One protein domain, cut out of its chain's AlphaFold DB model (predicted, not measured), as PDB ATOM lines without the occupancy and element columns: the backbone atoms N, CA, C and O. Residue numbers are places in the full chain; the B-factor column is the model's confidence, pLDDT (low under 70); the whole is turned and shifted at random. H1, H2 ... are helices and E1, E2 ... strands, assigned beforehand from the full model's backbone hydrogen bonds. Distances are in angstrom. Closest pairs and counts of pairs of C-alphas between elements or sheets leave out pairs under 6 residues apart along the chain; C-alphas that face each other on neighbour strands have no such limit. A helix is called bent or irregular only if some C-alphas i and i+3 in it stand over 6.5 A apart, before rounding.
ATOM      1  N   THR A 106      32.593 103.096  78.261       86.12
ATOM      2  CA  THR A 106      32.047 104.458  78.353       86.12
ATOM      3  C   THR A 106      33.053 105.419  78.987       86.12
ATOM      4  O   THR A 106      33.276 106.522  78.479       86.12
ATOM      5  N   GLU A 107      33.729 104.988  80.051       84.62
ATOM      6  CA  GLU A 107      34.765 105.786  80.713       84.62
ATOM      7  C   GLU A 107      35.982 105.975  79.806       84.62
ATOM      8  O   GLU A 107      36.538 107.074  79.722       84.62
ATOM      9  N   MET A 108      36.340 104.937  79.044       86.00
ATOM     10  CA  MET A 108      37.376 105.032  78.022       86.00
ATOM     11  C   MET A 108      37.013 106.049  76.941       86.00
ATOM     12  O   MET A 108      37.834 106.902  76.620       86.00
ATOM     13  N   LYS A 109      35.791 106.039  76.403       90.06
ATOM     14  CA  LYS A 109      35.373 107.052  75.420       90.06
ATOM     15  C   LYS A 109      35.468 108.463  75.995       90.06
ATOM     16  O   LYS A 109      36.062 109.336  75.363       90.06
ATOM     17  N   SER A 110      34.973 108.676  77.215       87.31
ATOM     18  CA  SER A 110      35.060 109.967  77.914       87.31
ATOM     19  C   SER A 110      36.511 110.438  78.077       87.31
ATOM     20  O   SER A 110      36.838 111.611  77.853       87.31
ATOM     21  N   ALA A 111      37.426 109.507  78.364       84.38
ATOM     22  CA  ALA A 111      38.849 109.790  78.444       84.38
ATOM     23  C   ALA A 111      39.441 110.366  77.140       84.38
ATOM     24  O   ALA A 111      40.361 111.188  77.208       84.38
ATOM     25  N   TYR A 112      38.872 110.016  75.987       88.44
ATOM     26  CA  TYR A 112      39.248 110.505  74.657       88.44
ATOM     27  C   TYR A 112      38.370 111.649  74.133       88.44
ATOM     28  O   TYR A 112      38.345 111.890  72.930       88.44
ATOM     29  N   ASP A 113      37.619 112.351  74.992       91.69
ATOM     30  CA  ASP A 113      36.624 113.356  74.555       91.69
ATOM     31  C   ASP A 113      35.573 112.762  73.587       91.69
ATOM     32  O   ASP A 113      35.021 113.433  72.712       91.69
ATOM     33  N   ASN A 114      35.284 111.467  73.745       93.94
ATOM     34  CA  ASN A 114      34.430 110.686  72.856       93.94
ATOM     35  C   ASN A 114      34.885 110.787  71.395       93.94
ATOM     36  O   ASN A 114      34.062 110.942  70.496       93.94
ATOM     37  N   ARG A 115      36.199 110.736  71.148       95.44
ATOM     38  CA  ARG A 115      36.782 110.773  69.804       95.44
ATOM     39  C   ARG A 115      37.482 109.474  69.452       95.44
ATOM     40  O   ARG A 115      38.030 108.790  70.310       95.44
ATOM     41  N   CYS A 116      37.499 109.179  68.158       95.25
ATOM     42  CA  CYS A 116      38.326 108.127  67.593       95.25
ATOM     43  C   CYS A 116      39.801 108.454  67.846       95.25
ATOM     44  O   CYS A 116      40.275 109.516  67.439       95.25
ATOM     45  N   ALA A 117      40.529 107.532  68.470       95.00
ATOM     46  CA  ALA A 117      41.955 107.675  68.734       95.00
ATOM     47  C   ALA A 117      42.775 107.827  67.439       95.00
ATOM     48  O   ALA A 117      43.797 108.502  67.443       95.00
ATOM     49  N   THR A 118      42.309 107.250  66.328       94.50
ATOM     50  CA  THR A 118      43.052 107.228  65.061       94.50
ATOM     51  C   THR A 118      42.762 108.436  64.168       94.50
ATOM     52  O   THR A 118      43.690 109.067  63.672       94.50
ATOM     53  N   CYS A 119      41.488 108.780  63.942       94.31
ATOM     54  CA  CYS A 119      41.110 109.877  63.036       94.31
ATOM     55  C   CYS A 119      40.622 111.155  63.740       94.31
ATOM     56  O   CYS A 119      40.433 112.173  63.081       94.31
ATOM     57  N   GLY A 120      40.405 111.129  65.060       94.81
ATOM     58  CA  GLY A 120      39.985 112.291  65.856       94.81
ATOM     59  C   GLY A 120      38.506 112.690  65.738       94.81
ATOM     60  O   GLY A 120      38.066 113.628  66.413       94.81
ATOM     61  N   GLU A 121      37.726 111.994  64.906       96.06
ATOM     62  CA  GLU A 121      36.290 112.239  64.726       96.06
ATOM     63  C   GLU A 121      35.489 111.901  65.992       96.06
ATOM     64  O   GLU A 121      35.811 110.944  66.699       96.06
ATOM     65  N   LYS A 122      34.454 112.696  66.288       96.31
ATOM     66  CA  LYS A 122      33.691 112.623  67.544       96.31
ATOM     67  C   LYS A 122      32.474 111.701  67.421       96.31
ATOM     68  O   LYS A 122      31.766 111.742  66.424       96.31
ATOM     69  N   GLU A 123      32.203 110.888  68.437       95.06
ATOM     70  CA  GLU A 123      31.049 109.985  68.465       95.06
ATOM     71  C   GLU A 123      29.726 110.742  68.285       95.06
ATOM     72  O   GLU A 123      29.524 111.830  68.826       95.06
ATOM     73  N   GLY A 124      28.818 110.164  67.499       94.44
ATOM     74  CA  GLY A 124      27.500 110.725  67.216       94.44
ATOM     75  C   GLY A 124      27.482 111.837  66.162       94.44
ATOM     76  O   GLY A 124      26.399 112.157  65.658       94.44
ATOM     77  N   THR A 125      28.633 112.395  65.767       95.62
ATOM     78  CA  THR A 125      28.712 113.389  64.682       95.62
ATOM     79  C   THR A 125      28.810 112.718  63.317       95.62
ATOM     80  O   THR A 125      29.129 111.536  63.211       95.62
ATOM     81  N   LYS A 126      28.520 113.457  62.241       95.94
ATOM     82  CA  LYS A 126      28.763 112.978  60.873       95.94
ATOM     83  C   LYS A 126      30.273 112.853  60.647       95.94
ATOM     84  O   LYS A 126      30.998 113.794  60.955       95.94
ATOM     85  N   HIS A 127      30.729 111.724  60.112       95.75
ATOM     86  CA  HIS A 127      32.136 111.547  59.757       95.75
ATOM     87  C   HIS A 127      32.496 112.446  58.564       95.75
ATOM     88  O   HIS A 127      31.709 112.572  57.623       95.75
ATOM     89  N   ARG A 128      33.681 113.066  58.575       93.69
ATOM     90  CA  ARG A 128      34.103 113.998  57.514       93.69
ATOM     91  C   ARG A 128      34.197 113.348  56.134       93.69
ATOM     92  O   ARG A 128      33.774 113.954  55.155       93.69
ATOM     93  N   PHE A 129      34.777 112.152  56.066       92.44
ATOM     94  CA  PHE A 129      35.090 111.467  54.804       92.44
ATOM     95  C   PHE A 129      34.160 110.299  54.477       92.44
ATOM     96  O   PHE A 129      34.211 109.780  53.373       92.44
ATOM     97  N   GLU A 130      33.330 109.881  55.432       92.19
ATOM     98  CA  GLU A 130      32.560 108.641  55.323       92.19
ATOM     99  C   GLU A 130      31.070 108.935  55.417       92.19
ATOM    100  O   GLU A 130      30.632 109.936  55.995       92.19
ATOM    101  N   HIS A 131      30.270 108.034  54.863       86.06
ATOM    102  CA  HIS A 131      28.825 108.178  54.849       86.06
ATOM    103  C   HIS A 131      28.213 107.663  56.154       86.06
ATOM    104  O   HIS A 131      27.874 106.494  56.275       86.06
ATOM    105  N   GLY A 132      28.016 108.552  57.129       91.50
ATOM    106  CA  GLY A 132      27.212 108.245  58.313       91.50
ATOM    107  C   GLY A 132      27.693 108.922  59.587       91.50
ATOM    108  O   GLY A 132      28.577 109.782  59.568       91.50
ATOM    109  N   LYS A 133      27.083 108.530  60.707       95.31
ATOM    110  CA  LYS A 133      27.511 108.957  62.042       95.31
ATOM    111  C   LYS A 133      28.705 108.131  62.512       95.31
ATOM    112  O   LYS A 133      28.832 106.961  62.164       95.31
ATOM    113  N   VAL A 134      29.562 108.744  63.310       96.19
ATOM    114  CA  VAL A 134      30.684 108.086  63.982       96.19
ATOM    115  C   VAL A 134      30.145 107.266  65.148       96.19
ATOM    116  O   VAL A 134      29.421 107.795  65.991       96.19
ATOM    117  N   ILE A 135      30.518 105.993  65.203       94.62
ATOM    118  CA  ILE A 135      30.229 105.073  66.301       94.62
ATOM    119  C   ILE A 135      31.578 104.574  66.804       94.62
ATOM    120  O   ILE A 135      32.380 104.082  66.012       94.62
ATOM    121  N   LEU A 136      31.856 104.744  68.097       95.88
ATOM    122  CA  LEU A 136      33.107 104.263  68.669       95.88
ATOM    123  C   LEU A 136      32.962 102.814  69.118       95.88
ATOM    124  O   LEU A 136      32.043 102.466  69.861       95.88
ATOM    125  N   GLU A 137      33.930 102.007  68.704       94.25
ATOM    126  CA  GLU A 137      34.085 100.584  68.976       94.25
ATOM    127  C   GLU A 137      35.408 100.323  69.705       94.25
ATOM    128  O   GLU A 137      36.317 101.163  69.717       94.25
ATOM    129  N   LYS A 138      35.511  99.146  70.330       92.94
ATOM    130  CA  LYS A 138      36.754  98.671  70.943       92.94
ATOM    131  C   LYS A 138      37.705  98.220  69.828       92.94
ATOM    132  O   LYS A 138      37.536  97.127  69.297       92.94
ATOM    133  N   GLY A 139      38.668  99.065  69.466       93.06
ATOM    134  CA  GLY A 139      39.736  98.720  68.526       93.06
ATOM    135  C   GLY A 139      40.964  98.192  69.265       93.06
ATOM    136  O   GLY A 139      41.318  98.728  70.316       93.06
ATOM    137  N   HIS A 140      41.613  97.152  68.738       91.94
ATOM    138  CA  HIS A 140      42.856  96.633  69.312       91.94
ATOM    139  C   HIS A 140      44.009  97.635  69.135       91.94
ATOM    140  O   HIS A 140      44.129  98.293  68.102       91.94
ATOM    141  N   CYS A 141      44.876  97.733  70.143       92.38
ATOM    142  CA  CYS A 141      46.205  98.314  69.994       92.38
ATOM    143  C   CYS A 141      47.105  97.320  69.272       92.38
ATOM    144  O   CYS A 141      47.649  97.661  68.236       92.38
ATOM    145  N   ASP A 142      47.221  96.098  69.790       93.38
ATOM    146  CA  ASP A 142      47.887  94.977  69.133       93.38
ATOM    147  C   ASP A 142      46.844  93.881  68.842       93.38
ATOM    148  O   ASP A 142      46.274  93.325  69.790       93.38
ATOM    149  N   PRO A 143      46.558  93.566  67.566       92.62
ATOM    150  CA  PRO A 143      45.560  92.563  67.195       92.62
ATOM    151  C   PRO A 143      45.977  91.127  67.551       92.62
ATOM    152  O   PRO A 143      45.149  90.223  67.480       92.62
ATOM    153  N   ARG A 144      47.238  90.897  67.941       93.19
ATOM    154  CA  ARG A 144      47.743  89.593  68.404       93.19
ATOM    155  C   ARG A 144      47.411  89.319  69.875       93.19
ATOM    156  O   ARG A 144      47.630  88.206  70.347       93.19
ATOM    157  N   LEU A 145      46.947  90.331  70.609       88.81
ATOM    158  CA  LEU A 145      46.650  90.267  72.039       88.81
ATOM    159  C   LEU A 145      45.140  90.379  72.284       88.81
ATOM    160  O   LEU A 145      44.422  91.022  71.520       88.81
ATOM    161  N   ASP A 146      44.665  89.814  73.394       87.56
ATOM    162  CA  ASP A 146      43.248  89.860  73.770       87.56
ATOM    163  C   ASP A 146      42.729  91.296  73.977       87.56
ATOM    164  O   ASP A 146      43.483  92.221  74.311       87.56
ATOM    165  N   MET A 147      41.406  91.477  73.856       83.94
ATOM    166  CA  MET A 147      40.705  92.723  74.201       83.94
ATOM    167  C   MET A 147      40.699  92.969  75.717       83.94
ATOM    168  O   MET A 147      39.681  92.839  76.397       83.94
ATOM    169  N   SER A 148      41.851  93.360  76.245       83.00
ATOM    170  CA  SER A 148      42.005  93.862  77.607       83.00
ATOM    171  C   SER A 148      41.909  95.392  77.636       83.00
ATOM    172  O   SER A 148      42.203  96.042  76.629       83.00
ATOM    173  N   PRO A 149      41.550  96.005  78.777       80.31
ATOM    174  CA  PRO A 149      41.539  97.461  78.916       80.31
ATOM    175  C   PRO A 149      42.860  98.137  78.503       80.31
ATOM    176  O   PRO A 149      42.843  99.236  77.942       80.31
ATOM    177  N   ASP A 150      43.993  97.453  78.690       83.38
ATOM    178  CA  ASP A 150      45.331  97.924  78.311       83.38
ATOM    179  C   ASP A 150      45.633  97.806  76.810       83.38
ATOM    180  O   ASP A 150      46.464  98.553  76.288       83.38
ATOM    181  N   ASN A 151      44.931  96.919  76.103       89.81
ATOM    182  CA  ASN A 151      45.123  96.648  74.679       89.81
ATOM    183  C   ASN A 151      43.994  97.198  73.789       89.81
ATOM    184  O   ASN A 151      43.978  96.931  72.595       89.81
ATOM    185  N   ILE A 152      43.045  97.975  74.321       91.25
ATOM    186  CA  ILE A 152      41.959  98.554  73.508       91.25
ATOM    187  C   ILE A 152      41.966 100.081  73.509       91.25
ATOM    188  O   ILE A 152      42.192 100.717  74.536       91.25
ATOM    189  N   ILE A 153      41.661 100.674  72.363       93.00
ATOM    190  CA  ILE A 153      41.455 102.112  72.184       93.00
ATOM    191  C   ILE A 153      40.105 102.360  71.507       93.00
ATOM    192  O   ILE A 153      39.644 101.519  70.732       93.00
ATOM    193  N   PRO A 154      39.442 103.499  71.769       94.81
ATOM    194  CA  PRO A 154      38.220 103.834  71.059       94.81
ATOM    195  C   PRO A 154      38.565 104.183  69.610       94.81
ATOM    196  O   PRO A 154      39.223 105.187  69.338       94.81
ATOM    197  N   GLN A 155      38.104 103.371  68.667       95.44
ATOM    198  CA  GLN A 155      38.230 103.640  67.234       95.44
ATOM    199  C   GLN A 155      36.844 103.761  66.612       95.44
ATOM    200  O   GLN A 155      35.908 103.099  67.047       95.44
ATOM    201  N   CYS A 156      36.683 104.618  65.602       96.19
ATOM    202  CA  CYS A 156      35.436 104.626  64.844       96.19
ATOM    203  C   CYS A 156      35.322 103.356  63.998       96.19
ATOM    204  O   CYS A 156      36.337 102.803  63.569       96.19
ATOM    205  N   GLN A 157      34.091 102.952  63.690       94.62
ATOM    206  CA  GLN A 157      33.797 101.760  62.895       94.62
ATOM    207  C   GLN A 157      34.520 101.728  61.534       94.62
ATOM    208  O   GLN A 157      34.854 100.663  61.024       94.62
ATOM    209  N   TYR A 158      34.805 102.895  60.944       95.94
ATOM    210  CA  TYR A 158      35.533 102.992  59.674       95.94
ATOM    211  C   TYR A 158      37.030 102.726  59.849       95.94
ATOM    212  O   TYR A 158      37.590 101.908  59.126       95.94
ATOM    213  N   CYS A 159      37.676 103.373  60.828       95.31
ATOM    214  CA  CYS A 159      39.092 103.146  61.119       95.31
ATOM    215  C   CYS A 159      39.336 101.717  61.600       95.31
ATOM    216  O   CYS A 159      40.249 101.069  61.099       95.31
ATOM    217  N   ASN A 160      38.500 101.224  62.517       94.19
ATOM    218  CA  ASN A 160      38.609  99.874  63.058       94.19
ATOM    219  C   ASN A 160      38.531  98.827  61.932       94.19
ATOM    220  O   ASN A 160      39.388  97.958  61.819       94.19
ATOM    221  N   LYS A 161      37.576  98.987  61.003       92.94
ATOM    222  CA  LYS A 161      37.449  98.124  59.819       92.94
ATOM    223  C   LYS A 161      38.610  98.264  58.830       92.94
ATOM    224  O   LYS A 161      39.034  97.270  58.249       92.94
ATOM    225  N   PHE A 162      39.079  99.485  58.575       93.94
ATOM    226  CA  PHE A 162      40.125  99.742  57.585       93.94
ATOM    227  C   PHE A 162      41.479  99.167  58.014       93.94
ATOM    228  O   PHE A 162      42.143  98.486  57.225       93.94
ATOM    229  N   TYR A 163      41.875  99.453  59.258       92.69
ATOM    230  CA  TYR A 163      43.150  99.017  59.810       92.69
ATOM    231  C   TYR A 163      43.117  97.545  60.223       92.69
ATOM    232  O   TYR A 163      44.079  96.837  59.933       92.69
ATOM    233  N   GLY A 164      42.012  97.073  60.808       87.31
ATOM    234  CA  GLY A 164      41.815  95.668  61.158       87.31
ATOM    235  C   GLY A 164      42.986  95.094  61.957       87.31
ATOM    236  O   GLY A 164      43.360  95.621  62.999       87.31
ATOM    237  N   ASP A 165      43.572  94.026  61.431       91.94
ATOM    238  CA  ASP A 165      44.703  93.274  61.976       91.94
ATOM    239  C   ASP A 165      46.062  93.647  61.351       91.94
ATOM    240  O   ASP A 165      47.056  92.966  61.583       91.94
ATOM    241  N   LYS A 166      46.130  94.734  60.574       94.25
ATOM    242  CA  LYS A 166      47.316  95.093  59.771       94.25
ATOM    243  C   LYS A 166      48.321  95.990  60.491       94.25
ATOM    244  O   LYS A 166      49.381  96.276  59.944       94.25
ATOM    245  N   PHE A 167      47.978  96.532  61.659       95.69
ATOM    246  CA  PHE A 167      48.810  97.523  62.342       95.69
ATOM    247  C   PHE A 167      48.722  97.398  63.856       95.69
ATOM    248  O   PHE A 167      47.677  97.047  64.401       95.69
ATOM    249  N   VAL A 168      49.814  97.778  64.519       93.94
ATOM    250  CA  VAL A 168      49.871  97.985  65.965       93.94
ATOM    251  C   VAL A 168      49.832  99.479  66.259       93.94
ATOM    252  O   VAL A 168      50.553 100.265  65.635       93.94
ATOM    253  N   PHE A 169      49.020  99.877  67.234       94.25
ATOM    254  CA  PHE A 169      48.855 101.258  67.671       94.25
ATOM    255  C   PHE A 169      49.430 101.491  69.067       94.25
ATOM    256  O   PHE A 169      49.308 100.657  69.963       94.25
ATOM    257  N   ASP A 170      49.988 102.682  69.287       89.62
ATOM    258  CA  ASP A 170      50.146 103.190  70.642       89.62
ATOM    259  C   ASP A 170      48.791 103.624  71.226       89.62
ATOM    260  O   ASP A 170      47.774 103.763  70.541       89.62
ATOM    261  N   ARG A 171      48.774 103.914  72.530       86.31
ATOM    262  CA  ARG A 171      47.557 104.362  73.220       86.31
ATOM    263  C   ARG A 171      47.033 105.710  72.678       86.31
ATOM    264  O   ARG A 171      45.918 106.104  72.984       86.31
ATOM    265  N   MET A 172      47.798 106.443  71.873       84.88
ATOM    266  CA  MET A 172      47.354 107.680  71.223       84.88
ATOM    267  C   MET A 172      46.778 107.438  69.820       84.88
ATOM    268  O   MET A 172      46.479 108.412  69.138       84.88
ATOM    269  N   GLY A 173      46.618 106.178  69.397       88.75
ATOM    270  CA  GLY A 173      46.097 105.812  68.080       88.75
ATOM    271  C   GLY A 173      47.106 105.990  66.944       88.75
ATOM    272  O   GLY A 173      46.710 106.030  65.781       88.75
ATOM    273  N   ARG A 174      48.405 106.115  67.254       91.44
ATOM    274  CA  ARG A 174      49.472 106.232  66.251       91.44
ATOM    275  C   ARG A 174      50.002 104.855  65.908       91.44
ATOM    276  O   ARG A 174      50.244 104.058  66.807       91.44
ATOM    277  N   VAL A 175      50.241 104.610  64.628       94.25
ATOM    278  CA  VAL A 175      50.861 103.365  64.166       94.25
ATOM    279  C   VAL A 175      52.298 103.282  64.687       94.25
ATOM    280  O   VAL A 175      53.081 104.214  64.489       94.25
ATOM    281  N   VAL A 176      52.632 102.172  65.344       94.38
ATOM    282  CA  VAL A 176      53.990 101.849  65.813       94.38
ATOM    283  C   VAL A 176      54.615 100.680  65.053       94.38
ATOM    284  O   VAL A 176      55.836 100.617  64.956       94.38
ATOM    285  N   GLU A 177      53.798  99.795  64.477       93.81
ATOM    286  CA  GLU A 177      54.226  98.631  63.690       93.81
ATOM    287  C   GLU A 177      53.171  98.333  62.611       93.81
ATOM    288  O   GLU A 177      51.976  98.552  62.831       93.81
ATOM    289  N   ALA A 178      53.609  97.854  61.447       93.12
ATOM    290  CA  ALA A 178      52.752  97.256  60.424       93.12
ATOM    291  C   ALA A 178      52.957  95.736  60.460       93.12
ATOM    292  O   ALA A 178      54.102  95.295  60.580       93.12
ATOM    293  N   LEU A 179      51.864  94.976  60.386       88.19
ATOM    294  CA  LEU A 179      51.827  93.514  60.494       88.19
ATOM    295  C   LEU A 179      51.683  92.847  59.122       88.19
ATOM    296  O   LEU A 179      51.026  93.442  58.234       88.19
TER     297      LEU A 179
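What this domain is: This is residues 106 to 179 of the 179 residues of an uncharacterized protein of Euryarchaeota archaeon (UniProt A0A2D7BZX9). A small antiparallel hairpin, E1 with E2, makes the middle of the model, with a short helix over each of its faces: H1 over one, H2 over the other, H2 being nearer to E1. A second, smaller hairpin, E3 with E4, lies at one end of the long axis, while much of the long winding stretch of residues 112 to 135 fills out the other end. The printed part has 74 residues, with two named helices and four named strands in the order H1, E1, E2, H2, E3, E4; under half of the residues are in these elements, and the class is mixed, helices and strands. Each sheet has two antiparallel strands, in the orders E1 - E2 and E3 - E4. The whole is compact, with a radius of gyration of the C-alphas of 11.4 A, and rounded, with spans of 31 by 25 by 16 A.

Where its parts are: The printed part begins with H1, residues 106 to 111, 8.6 A from first to last C-alpha; C-alpha 106 is at (32.047, 104.458, 78.353). Residues 112 to 135 follow with no named element. E1 is residues 136 to 140, 12.4 A long, and begins with C-alpha 136 at (33.107, 104.263, 68.669). E2 is residues 152 to 156, also 12.4 A long. H2 follows as residues 157 to 163, 10.2 A long. E3 is residues 167 to 169, 6.5 A long, and E4 is residues 175 to 178, 7.4 A long, ending with C-alpha 178 at (52.752, 97.256, 60.424). Leu 179 is the chain's last residue.

How they stand to each other: E1 and E2 form a hairpin, antiparallel with 136 degrees between their N-to-C directions. Their C-alphas 138 and 154 face each other at 5.4 A. N 137 and O 155 are within hydrogen-bond range at 2.8 A, and so are N 153 and O 139 at 2.8 A. The closest C-alphas of H1 and E2 are those of Lys 109 and Pro 154, 6.1 A apart, and H1 has 3 pairs of C-alphas within 8 A of E2. H1 has 1 such pair with E1, the C-alphas of Lys 109 and Leu 136, 7.6 A apart. H2 and E1 have 4 pairs of C-alphas within 8 A, the closest being those of Gly 139 and Asn 160, 5.7 A apart. H1 and H2 are apart. E3 and E4 form the second hairpin, antiparallel with 159 degrees between their directions. N 168 and O 177 are within hydrogen-bond range at 2.9 A, as are N 176 and O 168 at 2.8 A. The closest C-alphas of E1 and E3 are those of His 140 and Phe 169, 7.8 A apart. E4 is apart from H1, H2, E1 and E2. In both H1 and H2 every O i to N i+4 pair is within hydrogen-bond range, and neither helix is bent.

The domain as a whole: The two C-alphas farthest apart are those of Lys 126 and Arg 144, at 31.0 A; the first and last printed C-alphas, of Thr 106 and Leu 179, are 28.8 A apart. The printed part has no cut. The links from H1 to E1, with 24 residues, and from E1 to E2, with 11 residues, are long; those from E2 to H2, H2 to E3 and E3 to E4 are tight. The C-alphas of residues 112 to 135 lie 5 to 17 A from the mean of all C-alphas. The mean pLDDT of the printed part is 91.9, and no printed residue is under 70.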